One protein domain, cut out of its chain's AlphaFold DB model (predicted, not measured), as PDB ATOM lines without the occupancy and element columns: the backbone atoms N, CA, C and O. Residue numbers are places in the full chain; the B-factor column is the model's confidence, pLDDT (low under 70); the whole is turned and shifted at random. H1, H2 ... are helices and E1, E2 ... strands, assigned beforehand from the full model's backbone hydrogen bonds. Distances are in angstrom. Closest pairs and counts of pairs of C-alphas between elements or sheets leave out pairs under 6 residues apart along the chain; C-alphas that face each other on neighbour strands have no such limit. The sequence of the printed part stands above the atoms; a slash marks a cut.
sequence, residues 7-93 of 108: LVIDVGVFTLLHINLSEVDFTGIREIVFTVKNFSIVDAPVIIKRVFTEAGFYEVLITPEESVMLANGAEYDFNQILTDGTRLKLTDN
ATOM      1  N   LEU A   7      -9.508  42.889 -24.642       90.06
ATOM      2  CA  LEU A   7      -8.100  43.204 -24.425       90.06
ATOM      3  C   LEU A   7      -7.960  43.898 -23.069       90.06
ATOM      4  O   LEU A   7      -8.519  44.972 -22.854       90.06
ATOM      5  N   VAL A   8      -7.218  43.298 -22.144       91.31
ATOM      6  CA  VAL A   8      -6.976  43.899 -20.827       91.31
ATOM      7  C   VAL A   8      -5.731  44.776 -20.894       91.31
ATOM      8  O   VAL A   8      -4.676  44.307 -21.313       91.31
ATOM      9  N   ILE A   9      -5.855  46.035 -20.471       92.50
ATOM     10  CA  ILE A   9      -4.734  46.975 -20.380       92.50
ATOM     11  C   ILE A   9      -4.665  47.549 -18.972       92.50
ATOM     12  O   ILE A   9      -5.670  47.962 -18.386       92.50
ATOM     13  N   ASP A  10      -3.449  47.588 -18.451       92.50
ATOM     14  CA  ASP A  10      -3.134  48.191 -17.172       92.50
ATOM     15  C   ASP A  10      -2.863  49.690 -17.357       92.50
ATOM     16  O   ASP A  10      -2.071  50.100 -18.206       92.50
ATOM     17  N   VAL A  11      -3.556  50.529 -16.587       91.56
ATOM     18  CA  VAL A  11      -3.466  51.988 -16.731       91.56
ATOM     19  C   VAL A  11      -2.208  52.517 -16.053       91.56
ATOM     20  O   VAL A  11      -1.985  52.261 -14.872       91.56
ATOM     21  N   GLY A  12      -1.434  53.319 -16.786       90.31
ATOM     22  CA  GLY A  12      -0.228  53.979 -16.287       90.31
ATOM     23  C   GLY A  12       1.007  53.082 -16.255       90.31
ATOM     24  O   GLY A  12       2.023  53.478 -15.693       90.31
ATOM     25  N   VAL A  13       0.949  51.894 -16.858       89.94
ATOM     26  CA  VAL A  13       2.068  50.945 -16.882       89.94
ATOM     27  C   VAL A  13       2.293  50.401 -18.287       89.94
ATOM     28  O   VAL A  13       1.436  50.487 -19.168       89.94
ATOM     29  N   PHE A  14       3.462  49.805 -18.489       91.31
ATOM     30  CA  PHE A  14       3.761  49.072 -19.708       91.31
ATOM     31  C   PHE A  14       2.934  47.785 -19.777       91.31
ATOM     32  O   PHE A  14       3.052  46.925 -18.907       91.31
ATOM     33  N   THR A  15       2.128  47.638 -20.830       92.31
ATOM     34  CA  THR A  15       1.371  46.408 -21.108       92.31
ATOM     35  C   THR A  15       1.906  45.762 -22.382       92.31
ATOM     36  O   THR A  15       1.937  46.400 -23.435       92.31
ATOM     37  N   LEU A  16       2.322  44.496 -22.301       92.94
ATOM     38  CA  LEU A  16       2.770  43.725 -23.462       92.94
ATOM     39  C   LEU A  16       1.588  43.001 -24.112       92.94
ATOM     40  O   LEU A  16       0.887  42.227 -23.459       92.94
ATOM     41  N   LEU A  17       1.390  43.232 -25.407       93.00
ATOM     42  CA  LEU A  17       0.394  42.567 -26.232       93.00
ATOM     43  C   LEU A  17       1.078  41.612 -27.212       93.00
ATOM     44  O   LEU A  17       1.937  42.012 -27.994       93.00
ATOM     45  N   HIS A  18       0.635  40.360 -27.210       92.62
ATOM     46  CA  HIS A  18       1.047  39.353 -28.178       92.62
ATOM     47  C   HIS A  18       0.061  39.307 -29.343       92.62
ATOM     48  O   HIS A  18      -1.112  38.981 -29.156       92.62
ATOM     49  N   ILE A  19       0.535  39.608 -30.550       91.31
ATOM     50  CA  ILE A  19      -0.255  39.526 -31.779       91.31
ATOM     51  C   ILE A  19       0.334  38.420 -32.645       91.31
ATOM     52  O   ILE A  19       1.461  38.524 -33.124       91.31
ATOM     53  N   ASN A  20      -0.442  37.361 -32.865       92.12
ATOM     54  CA  ASN A  20      -0.040  36.267 -33.735       92.12
ATOM     55  C   ASN A  20      -0.669  36.416 -35.128       92.12
ATOM     56  O   ASN A  20      -1.866  36.190 -35.293       92.12
ATOM     57  N   LEU A  21       0.151  36.768 -36.119       92.56
ATOM     58  CA  LEU A  21      -0.195  36.817 -37.543       92.56
ATOM     59  C   LEU A  21       0.563  35.746 -38.345       92.56
ATOM     60  O   LEU A  21       0.652  35.856 -39.565       92.56
ATOM     61  N   SER A  22       1.142  34.728 -37.699       93.12
ATOM     62  CA  SER A  22       1.992  33.735 -38.376       93.12
ATOM     63  C   SER A  22       1.256  32.931 -39.450       93.12
ATOM     64  O   SER A  22       1.884  32.411 -40.364       93.12
ATOM     65  N   GLU A  23      -0.066  32.808 -39.324       90.62
ATOM     66  CA  GLU A  23      -0.930  32.060 -40.246       90.62
ATOM     67  C   GLU A  23      -1.619  32.957 -41.289       90.62
ATOM     68  O   GLU A  23      -2.441  32.480 -42.069       90.62
ATOM     69  N   VAL A  24      -1.318  34.259 -41.307       89.50
ATOM     70  CA  VAL A  24      -1.908  35.190 -42.270       89.50
ATOM     71  C   VAL A  24      -1.125  35.150 -43.581       89.50
ATOM     72  O   VAL A  24       0.078  35.402 -43.599       89.50
ATOM     73  N   ASP A  25      -1.815  34.898 -44.695       91.62
ATOM     74  CA  ASP A  25      -1.250  35.054 -46.038       91.62
ATOM     75  C   ASP A  25      -1.302  36.525 -46.467       91.62
ATOM     76  O   ASP A  25      -2.378  37.089 -46.650       91.62
ATOM     77  N   PHE A  26      -0.133  37.147 -46.641       93.56
ATOM     78  CA  PHE A  26      -0.006  38.542 -47.070       93.56
ATOM     79  C   PHE A  26      -0.087  38.740 -48.593       93.56
ATOM     80  O   PHE A  26       0.061  39.861 -49.081       93.56
ATOM     81  N   THR A  27      -0.355  37.698 -49.378       94.62
ATOM     82  CA  THR A  27      -0.536  37.830 -50.830       94.62
ATOM     83  C   THR A  27      -1.691  38.786 -51.151       94.62
ATOM     84  O   THR A  27      -2.838  38.565 -50.773       94.62
ATOM     85  N   GLY A  28      -1.392  39.886 -51.850       93.06
ATOM     86  CA  GLY A  28      -2.369  40.944 -52.149       93.06
ATOM     87  C   GLY A  28      -2.691  41.875 -50.967       93.06
ATOM     88  O   GLY A  28      -3.439  42.839 -51.137       93.06
ATOM     89  N   ILE A  29      -2.092  41.642 -49.797       95.56
ATOM     90  CA  ILE A  29      -2.174  42.500 -48.612       95.56
ATOM     91  C   ILE A  29      -0.964  43.425 -48.596       95.56
ATOM     92  O   ILE A  29       0.175  42.976 -48.662       95.56
ATOM     93  N   ARG A  30      -1.195  44.731 -48.470       96.69
ATOM     94  CA  ARG A  30      -0.120  45.698 -48.239       96.69
ATOM     95  C   ARG A  30       0.269  45.744 -46.768       96.69
ATOM     96  O   ARG A  30       1.448  45.735 -46.440       96.69
ATOM     97  N   GLU A  31      -0.725  45.850 -45.893       97.00
ATOM     98  CA  GLU A  31      -0.512  45.980 -44.454       97.00
ATOM     99  C   GLU A  31      -1.748  45.550 -43.659       97.00
ATOM    100  O   GLU A  31      -2.885  45.705 -44.108       97.00
ATOM    101  N   ILE A  32      -1.518  45.059 -42.444       95.75
ATOM    102  CA  ILE A  32      -2.531  44.933 -41.399       95.75
ATOM    103  C   ILE A  32      -2.307  46.048 -40.386       95.75
ATOM    104  O   ILE A  32      -1.191  46.284 -39.929       95.75
ATOM    105  N   VAL A  33      -3.381  46.738 -40.023       95.44
ATOM    106  CA  VAL A  33      -3.363  47.879 -39.117       95.44
ATOM    107  C   VAL A  33      -4.189  47.550 -37.881       95.44
ATOM    108  O   VAL A  33      -5.410  47.404 -37.965       95.44
ATOM    109  N   PHE A  34      -3.515  47.482 -36.737       94.38
ATOM    110  CA  PHE A  34      -4.137  47.457 -35.417       94.38
ATOM    111  C   PHE A  34      -4.349  48.892 -34.941       94.38
ATOM    112  O   PHE A  34      -3.402  49.686 -34.916       94.38
ATOM    113  N   THR A  35      -5.579  49.229 -34.563       94.62
ATOM    114  CA  THR A  35      -5.905  50.547 -34.009       94.62
ATOM    115  C   THR A  35      -6.718  50.454 -32.738       94.62
ATOM    116  O   THR A  35      -7.545  49.560 -32.621       94.62
ATOM    117  N   VAL A  36      -6.544  51.431 -31.849       95.12
ATOM    118  CA  VAL A  36      -7.371  51.626 -30.652       95.12
ATOM    119  C   VAL A  36      -7.958  53.034 -30.628       95.12
ATOM    120  O   VAL A  36      -7.240  54.009 -30.878       95.12
ATOM    121  N   LYS A  37      -9.249  53.145 -30.304       95.19
ATOM    122  CA  LYS A  37      -9.988  54.409 -30.169       95.19
ATOM    123  C   LYS A  37     -10.932  54.359 -28.966       95.19
ATOM    124  O   LYS A  37     -11.513  53.321 -28.681       95.19
ATOM    125  N   ASN A  38     -11.183  55.497 -28.319       94.00
ATOM    126  CA  ASN A  38     -12.178  55.569 -27.234       94.00
ATOM    127  C   ASN A  38     -13.634  55.525 -27.732       94.00
ATOM    128  O   ASN A  38     -14.534  55.256 -26.942       94.00
ATOM    129  N   PHE A  39     -13.872  55.796 -29.021       86.25
ATOM    130  CA  PHE A  39     -15.208  55.845 -29.615       86.25
ATOM    131  C   PHE A  39     -15.194  55.262 -31.032       86.25
ATOM    132  O   PHE A  39     -14.253  55.489 -31.793       86.25
ATOM    133  N   SER A  40     -16.274  54.582 -31.412       74.56
ATOM    134  CA  SER A  40     -16.420  53.870 -32.694       74.56
ATOM    135  C   SER A  40     -16.907  54.746 -33.854       74.56
ATOM    136  O   SER A  40     -17.407  54.233 -34.853       74.56
ATOM    137  N   ILE A  41     -16.804  56.073 -33.741       79.12
ATOM    138  CA  ILE A  41     -17.165  56.984 -34.836       79.12
ATOM    139  C   ILE A  41     -16.040  57.029 -35.881       79.12
ATOM    140  O   ILE A  41     -14.859  56.893 -35.548       79.12
ATOM    141  N   VAL A  42     -16.409  57.218 -37.153       73.06
ATOM    142  CA  VAL A  42     -15.496  57.138 -38.314       73.06
ATOM    143  C   VAL A  42     -14.236  57.991 -38.105       73.06
ATOM    144  O   VAL A  42     -13.120  57.485 -38.250       73.06
ATOM    145  N   ASP A  43     -14.409  59.216 -37.611       79.12
ATOM    146  CA  ASP A  43     -13.333  60.198 -37.436       79.12
ATOM    147  C   ASP A  43     -12.790  60.289 -36.002       79.12
ATOM    148  O   ASP A  43     -12.095  61.243 -35.651       79.12
ATOM    149  N   ALA A  44     -13.086  59.307 -35.145       86.38
ATOM    150  CA  ALA A  44     -12.507  59.296 -33.806       86.38
ATOM    151  C   ALA A  44     -10.971  59.208 -33.882       86.38
ATOM    152  O   ALA A  44     -10.445  58.411 -34.680       86.38
ATOM    153  N   PRO A  45     -10.259  59.981 -33.037       92.19
ATOM    154  CA  PRO A  45      -8.806  59.972 -32.999       92.19
ATOM    155  C   PRO A  45      -8.293  58.583 -32.617       92.19
ATOM    156  O   PRO A  45      -8.801  57.940 -31.695       92.19
ATOM    157  N   VAL A  46      -7.278  58.124 -33.349       95.00
ATOM    158  CA  VAL A  46      -6.562  56.885 -33.042       95.00
ATOM    159  C   VAL A  46      -5.551  57.173 -31.943       95.00
ATOM    160  O   VAL A  46      -4.720  58.062 -32.098       95.00
ATOM    161  N   ILE A  47      -5.631  56.415 -30.852       95.75
ATOM    162  CA  ILE A  47      -4.723  56.534 -29.707       95.75
ATOM    163  C   ILE A  47      -3.510  55.637 -29.929       95.75
ATOM    164  O   ILE A  47      -2.375  56.085 -29.834       95.75
ATOM    165  N   ILE A  48      -3.759  54.379 -30.296       95.62
ATOM    166  CA  ILE A  48      -2.716  53.392 -30.574       95.62
ATOM    167  C   ILE A  48      -2.857  52.965 -32.024       95.62
ATOM    168  O   ILE A  48      -3.952  52.603 -32.457       95.62
ATOM    169  N   LYS A  49      -1.753  52.993 -32.769       96.25
ATOM    170  CA  LYS A  49      -1.658  52.447 -34.124       96.25
ATOM    171  C   LYS A  49      -0.409  51.589 -34.235       96.25
ATOM    172  O   LYS A  49       0.681  52.051 -33.894       96.25
ATOM    173  N   ARG A  50      -0.560  50.370 -34.745       96.44
ATOM    174  CA  ARG A  50       0.548  49.491 -35.140       96.44
ATOM    175  C   ARG A  50       0.268  48.930 -36.527       96.44
ATOM    176  O   ARG A  50      -0.887  48.697 -36.878       96.44
ATOM    177  N   VAL A  51       1.321  48.792 -37.322       97.00
ATOM    178  CA  VAL A  51       1.252  48.379 -38.727       97.00
ATOM    179  C   VAL A  51       2.153  47.168 -38.908       97.00
ATOM    180  O   VAL A  51       3.302  47.194 -38.471       97.00
ATOM    181  N   PHE A  52       1.623  46.134 -39.550       96.75
ATOM    182  CA  PHE A  52       2.312  44.881 -39.832       96.75
ATOM    183  C   PHE A  52       2.299  44.645 -41.335       96.75
ATOM    184  O   PHE A  52       1.244  44.722 -41.966       96.75
ATOM    185  N   THR A  53       3.464  44.380 -41.911       96.62
ATOM    186  CA  THR A  53       3.644  44.219 -43.364       96.62
ATOM    187  C   THR A  53       4.052  42.804 -43.758       96.62
ATOM    188  O   THR A  53       4.246  42.533 -44.938       96.62
ATOM    189  N   GLU A  54       4.203  41.908 -42.787       95.88
ATOM    190  CA  GLU A  54       4.593  40.520 -43.000       95.88
ATOM    191  C   GLU A  54       3.887  39.601 -41.994       95.88
ATOM    192  O   GLU A  54       3.291  40.054 -41.012       95.88
ATOM    193  N   ALA A  55       3.912  38.298 -42.268       95.56
ATOM    194  CA  ALA A  55       3.414  37.293 -41.339       95.56
ATOM    195  C   ALA A  55       4.418  37.099 -40.197       95.56
ATOM    196  O   ALA A  55       5.629  37.077 -40.420       95.56
ATOM    197  N   GLY A  56       3.927  36.903 -38.975       95.44
ATOM    198  CA  GLY A  56       4.809  36.695 -37.833       95.44
ATOM    199  C   GLY A  56       4.115  36.775 -36.484       95.44
ATOM    200  O   GLY A  56       2.914  37.028 -36.387       95.44
ATOM    201  N   PHE A  57       4.899  36.552 -35.435       95.12
ATOM    202  CA  PHE A  57       4.492  36.793 -34.058       95.12
ATOM    203  C   PHE A  57       5.097  38.114 -33.589       95.12
ATOM    204  O   PHE A  57       6.312  38.295 -33.651       95.12
ATOM    205  N   TYR A  58       4.246  39.025 -33.131       95.38
ATOM    206  CA  TYR A  58       4.630  40.378 -32.761       95.38
ATOM    207  C   TYR A  58       4.390  40.638 -31.283       95.38
ATOM    208  O   TYR A  58       3.322  40.347 -30.741       95.38
ATOM    209  N   GLU A  59       5.377  41.276 -30.672       94.81
ATOM    210  CA  GLU A  59       5.293  41.846 -29.339       94.81
ATOM    211  C   GLU A  59       5.051  43.348 -29.467       94.81
ATOM    212  O   GLU A  59       5.909  44.111 -29.916       94.81
ATOM    213  N   VAL A  60       3.845  43.781 -29.113       93.44
ATOM    214  CA  VAL A  60       3.460  45.189 -29.116       93.44
ATOM    215  C   VAL A  60       3.459  45.696 -27.688       93.44
ATOM    216  O   VAL A  60       2.656  45.269 -26.864       93.44
ATOM    217  N   LEU A  61       4.327  46.660 -27.414       94.69
ATOM    218  CA  LEU A  61       4.305  47.387 -26.157       94.69
ATOM    219  C   LEU A  61       3.282  48.523 -26.236       94.69
ATOM    220  O   LEU A  61       3.346  49.359 -27.145       94.69
ATOM    221  N   ILE A  62       2.358  48.539 -25.281       94.56
ATOM    222  CA  ILE A  62       1.505  49.684 -24.975       94.56
ATOM    223  C   ILE A  62       2.197  50.459 -23.861       94.56
ATOM    224  O   ILE A  62       2.473  49.898 -22.795       94.56
ATOM    225  N   THR A  63       2.523  51.722 -24.122       95.25
ATOM    226  CA  THR A  63       3.246  52.551 -23.150       95.25
ATOM    227  C   THR A  63       2.307  53.109 -22.074       95.25
ATOM    228  O   THR A  63       1.090  53.182 -22.290       95.25
ATOM    229  N   PRO A  64       2.841  53.557 -20.922       93.94
ATOM    230  CA  PRO A  64       2.067  54.296 -19.936       93.94
ATOM    231  C   PRO A  64       1.303  55.469 -20.555       93.94
ATOM    232  O   PRO A  64       0.109  55.603 -20.301       93.94
ATOM    233  N   GLU A  65       1.941  56.259 -21.423       94.81
ATOM    234  CA  GLU A  65       1.333  57.417 -22.091       94.81
ATOM    235  C   GLU A  65       0.151  57.013 -22.978       94.81
ATOM    236  O   GLU A  65      -0.895  57.657 -22.939       94.81
ATOM    237  N   GLU A  66       0.278  55.922 -23.737       95.69
ATOM    238  CA  GLU A  66      -0.830  55.380 -24.527       95.69
ATOM    239  C   GLU A  66      -1.962  54.882 -23.616       95.69
ATOM    240  O   GLU A  66      -3.132  55.173 -23.867       95.69
ATOM    241  N   SER A  67      -1.629  54.169 -22.535       94.06
ATOM    242  CA  SER A  67      -2.613  53.565 -21.628       94.06
ATOM    243  C   SER A  67      -3.458  54.599 -20.871       94.06
ATOM    244  O   SER A  67      -4.661  54.399 -20.706       94.06
ATOM    245  N   VAL A  68      -2.873  55.730 -20.447       93.75
ATOM    246  CA  VAL A  68      -3.601  56.784 -19.712       93.75
ATOM    247  C   VAL A  68      -4.574  57.560 -20.598       93.75
ATOM    248  O   VAL A  68      -5.502  58.186 -20.088       93.75
ATOM    249  N   MET A  69      -4.396  57.506 -21.921       94.88
ATOM    250  CA  MET A  69      -5.314  58.117 -22.885       94.88
ATOM    251  C   MET A  69      -6.571  57.270 -23.129       94.88
ATOM    252  O   MET A  69      -7.546  57.766 -23.705       94.88
ATOM    253  N   LEU A  70      -6.574  56.000 -22.713       94.38
ATOM    254  CA  LEU A  70      -7.679  55.078 -22.948       94.38
ATOM    255  C   LEU A  70      -8.831  55.293 -21.960       94.38
ATOM    256  O   LEU A  70      -8.647  55.506 -20.762       94.38
ATOM    257  N   ALA A  71     -10.052  55.163 -22.469       93.19
ATOM    258  CA  ALA A  71     -11.266  55.034 -21.679       93.19
ATOM    259  C   ALA A  71     -11.616  53.552 -21.487       93.19
ATOM    260  O   ALA A  71     -11.331  52.711 -22.339       93.19
ATOM    261  N   ASN A  72     -12.266  53.215 -20.370       89.56
ATOM    262  CA  ASN A  72     -12.765  51.854 -20.188       89.56
ATOM    263  C   ASN A  72     -13.857  51.571 -21.227       89.56
ATOM    264  O   ASN A  72     -14.777  52.375 -21.376       89.56
ATOM    265  N   GLY A  73     -13.751  50.443 -21.927       91.19
ATOM    266  CA  GLY A  73     -14.594  50.144 -23.081       91.19
ATOM    267  C   GLY A  73     -14.119  50.772 -24.393       91.19
ATOM    268  O   GLY A  73     -14.867  50.699 -25.366       91.19
ATOM    269  N   ALA A  74     -12.912  51.355 -24.446       94.62
ATOM    270  CA  ALA A  74     -12.264  51.702 -25.711       94.62
ATOM    271  C   ALA A  74     -12.244  50.490 -26.648       94.62
ATOM    272  O   ALA A  74     -12.163  49.348 -26.203       94.62
ATOM    273  N   GLU A  75     -12.321  50.728 -27.947       94.06
ATOM    274  CA  GLU A  75     -12.413  49.664 -28.935       94.06
ATOM    275  C   GLU A  75     -11.105  49.519 -29.692       94.06
ATOM    276  O   GLU A  75     -10.477  50.514 -30.075       94.06
ATOM    277  N   TYR A  76     -10.718  48.269 -29.926       93.06
ATOM    278  CA  TYR A  76      -9.645  47.938 -30.844       93.06
ATOM    279  C   TYR A  76     -10.187  47.273 -32.103       93.06
ATOM    280  O   TYR A  76     -11.229  46.617 -32.094       93.06
ATOM    281  N   ASP A  77      -9.449  47.448 -33.191       91.81
ATOM    282  CA  ASP A  77      -9.837  46.971 -34.510       91.81
ATOM    283  C   ASP A  77      -8.602  46.552 -35.315       91.81
ATOM    284  O   ASP A  77      -7.536  47.170 -35.208       91.81
ATOM    285  N   PHE A  78      -8.777  45.526 -36.144       91.69
ATOM    286  CA  PHE A  78      -7.794  45.032 -37.095       91.69
ATOM    287  C   PHE A  78      -8.332  45.214 -38.510       91.69
ATOM    288  O   PHE A  78      -9.345  44.638 -38.908       91.69
ATOM    289  N   ASN A  79      -7.616  46.008 -39.297       92.06
ATOM    290  CA  ASN A  79      -7.961  46.259 -40.687       92.06
ATOM    291  C   ASN A  79      -6.860  45.768 -41.605       92.06
ATOM    292  O   ASN A  79      -5.687  46.037 -41.375       92.06
ATOM    293  N   GLN A  80      -7.257  45.125 -42.683       93.81
ATOM    294  CA  GLN A  80      -6.400  44.763 -43.790       93.81
ATOM    295  C   GLN A  80      -6.482  45.857 -44.850       93.81
ATOM    296  O   GLN A  80      -7.575  46.260 -45.251       93.81
ATOM    297  N   ILE A  81      -5.335  46.334 -45.316       95.75
ATOM    298  CA  ILE A  81      -5.241  47.228 -46.464       95.75
ATOM    299  C   ILE A  81      -4.618  46.439 -47.606       95.75
ATOM    300  O   ILE A  81      -3.493  45.953 -47.491       95.75
ATOM    301  N   LEU A  82      -5.359  46.289 -48.697       95.62
ATOM    302  CA  LEU A  82      -4.897  45.603 -49.896       95.62
ATOM    303  C   LEU A  82      -3.923  46.478 -50.692       95.62
ATOM    304  O   LEU A  82      -3.811  47.689 -50.481       95.62
ATOM    305  N   THR A  83      -3.211  45.867 -51.634       94.69
ATOM    306  CA  THR A  83      -2.271  46.573 -52.522       94.69
ATOM    307  C   THR A  83      -2.945  47.623 -53.409       94.69
ATOM    308  O   THR A  83      -2.303  48.611 -53.761       94.69
ATOM    309  N   ASP A  84      -4.237  47.463 -53.707       93.56
ATOM    310  CA  ASP A  84      -5.061  48.436 -54.436       93.56
ATOM    311  C   ASP A  84      -5.615  49.573 -53.548       93.56
ATOM    312  O   ASP A  84      -6.270  50.490 -54.042       93.56
ATOM    313  N   GLY A  85      -5.332  49.540 -52.240       92.25
ATOM    314  CA  GLY A  85      -5.800  50.519 -51.259       92.25
ATOM    315  C   GLY A  85      -7.161  50.202 -50.635       92.25
ATOM    316  O   GLY A  85      -7.593  50.935 -49.741       92.25
ATOM    317  N   THR A  86      -7.824  49.117 -51.043       94.25
ATOM    318  CA  THR A  86      -9.073  48.660 -50.428       94.25
ATOM    319  C   THR A  86      -8.841  48.311 -48.963       94.25
ATOM    320  O   THR A  86      -7.899  47.597 -48.618       94.25
ATOM    321  N   ARG A  87      -9.726  48.798 -48.090       92.12
ATOM    322  CA  ARG A  87      -9.714  48.492 -46.659       92.12
ATOM    323  C   ARG A  87     -10.783  47.459 -46.339       92.12
ATOM    324  O   ARG A  87     -11.968  47.716 -46.540       92.12
ATOM    325  N   LEU A  88     -10.357  46.325 -45.798       90.12
ATOM    326  CA  LEU A  88     -11.222  45.249 -45.334       90.12
ATOM    327  C   LEU A  88     -11.088  45.101 -43.821       90.12
ATOM    328  O   LEU A  88      -9.991  45.153 -43.266       90.12
ATOM    329  N   LYS A  89     -12.218  44.920 -43.148       85.62
ATOM    330  CA  LYS A  89     -12.252  44.672 -41.710       85.62
ATOM    331  C   LYS A  89     -12.030  43.181 -41.456       85.62
ATOM    332  O   LYS A  89     -12.716  42.366 -42.067       85.62
ATOM    333  N   LEU A  90     -11.070  42.835 -40.595       80.44
ATOM    334  CA  LEU A  90     -10.712  41.435 -40.335       80.44
ATOM    335  C   LEU A  90     -11.630  40.774 -39.303       80.44
ATOM    336  O   LEU A  90     -11.952  39.596 -39.428       80.44
ATOM    337  N   THR A  91     -12.048  41.524 -38.285       78.19
ATOM    338  CA  THR A  91     -12.884  41.033 -37.184       78.19
ATOM    339  C   THR A  91     -13.864  42.108 -36.750       78.19
ATOM    340  O   THR A  91     -13.664  43.276 -37.064       78.19
ATOM    341  N   ASP A  92     -14.887  41.756 -35.972       85.25
ATOM    342  CA  ASP A  92     -15.627  42.765 -35.210       85.25
ATOM    343  C   ASP A  92     -14.689  43.528 -34.258       85.25
ATOM    344  O   ASP A  92     -13.604  43.050 -33.912       85.25
ATOM    345  N   ASN A  93     -15.107  44.730 -33.848       86.69
ATOM    346  CA  ASN A  93     -14.348  45.502 -32.866       86.69
ATOM    347  C   ASN A  93     -14.352  44.752 -31.532       86.69
ATOM    348  O   ASN A  93     -15.416  44.382 -31.030       86.69
TER     349      ASN A  93
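Overview. This is residues 7 to 93 of the 108 residues of an uncharacterized protein of Mycoplasma bovirhinis (UniProt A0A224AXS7). A twisted four-stranded sheet, E4 E3 E6 E7, makes a wall, and beyond its edge strand E4 the two-stranded ribbon of E2 and E5 folds round beside it, the two making an open, incompletely closed trough of strands. The short strand E1 and the small helix H1 sit at one end, and the link from E3 to E4 loops out round Val 42. The printed part has 87 residues with seven named strands and one named helix, in the order E1 E2 E3 E4 E5 H1 E6 E7, and both sheets are antiparallel. The class is mostly strand, and the whole is compact, with a radius of gyration of the C-alphas of 13.4 A and spans of 38 by 28 by 18 A.

Along the chain. In the larger sheet, E3, residues 29 to 37, is the longest strand at 23.3 A, from C-alpha 29 at (-2.174, 42.500, -48.612). E6, residues 75 to 82, is 22.6 A long, E4, residues 48 to 52, 13.5 A, and E7, residues 87 to 89, 6.7 A, ending at C-alpha 89 at (-12.252, 44.672, -41.710). E2, residues 15 to 20, is 16.3 A long and E5, residues 57 to 62, 16.0 A. E1, residues 7 to 10, is 10.1 A long and begins at C-alpha 7 at (-8.100, 43.204, -24.425). H1, residues 64 to 68, is 6.2 A long.

Arrangement. The inner strands E3 and E6 are antiparallel at 163 degrees, with N 33 and O 79 2.8 A apart, within hydrogen-bond range. On the other side of E3 is the edge strand E4, at 165 degrees, with N 34 and O 50 2.9 A apart; E3 and E4 form a hairpin. The edge strand E7 forms a hairpin with E6 at 137 degrees, with N 80 and O 88 2.8 A apart. From edge to edge this sheet's strand lines turn by 73 degrees. The closest C-alphas of E4 and E5 are those of Ile 48 and Ile 62, 7.9 A apart. E5 and E2 are antiparallel at 156 degrees, with N 17 and O 60 2.8 A apart. E2 is apart from E3, E4, E6 and E7. E1 pairs with no named strand; its closest C-alpha to H1 is that of Asp 10, 7.0 A from Ser 67. H1 is not on the larger sheet, and its O i to N i+4 pair is within hydrogen-bond range.

Size, cuts and confidence. The two C-alphas farthest apart, those of Gly 12 and Asp 84, are 38.9 A from each other. The printed part has no cut and no long link. The mean pLDDT of the printed part is 92.2, and no printed residue is under 70.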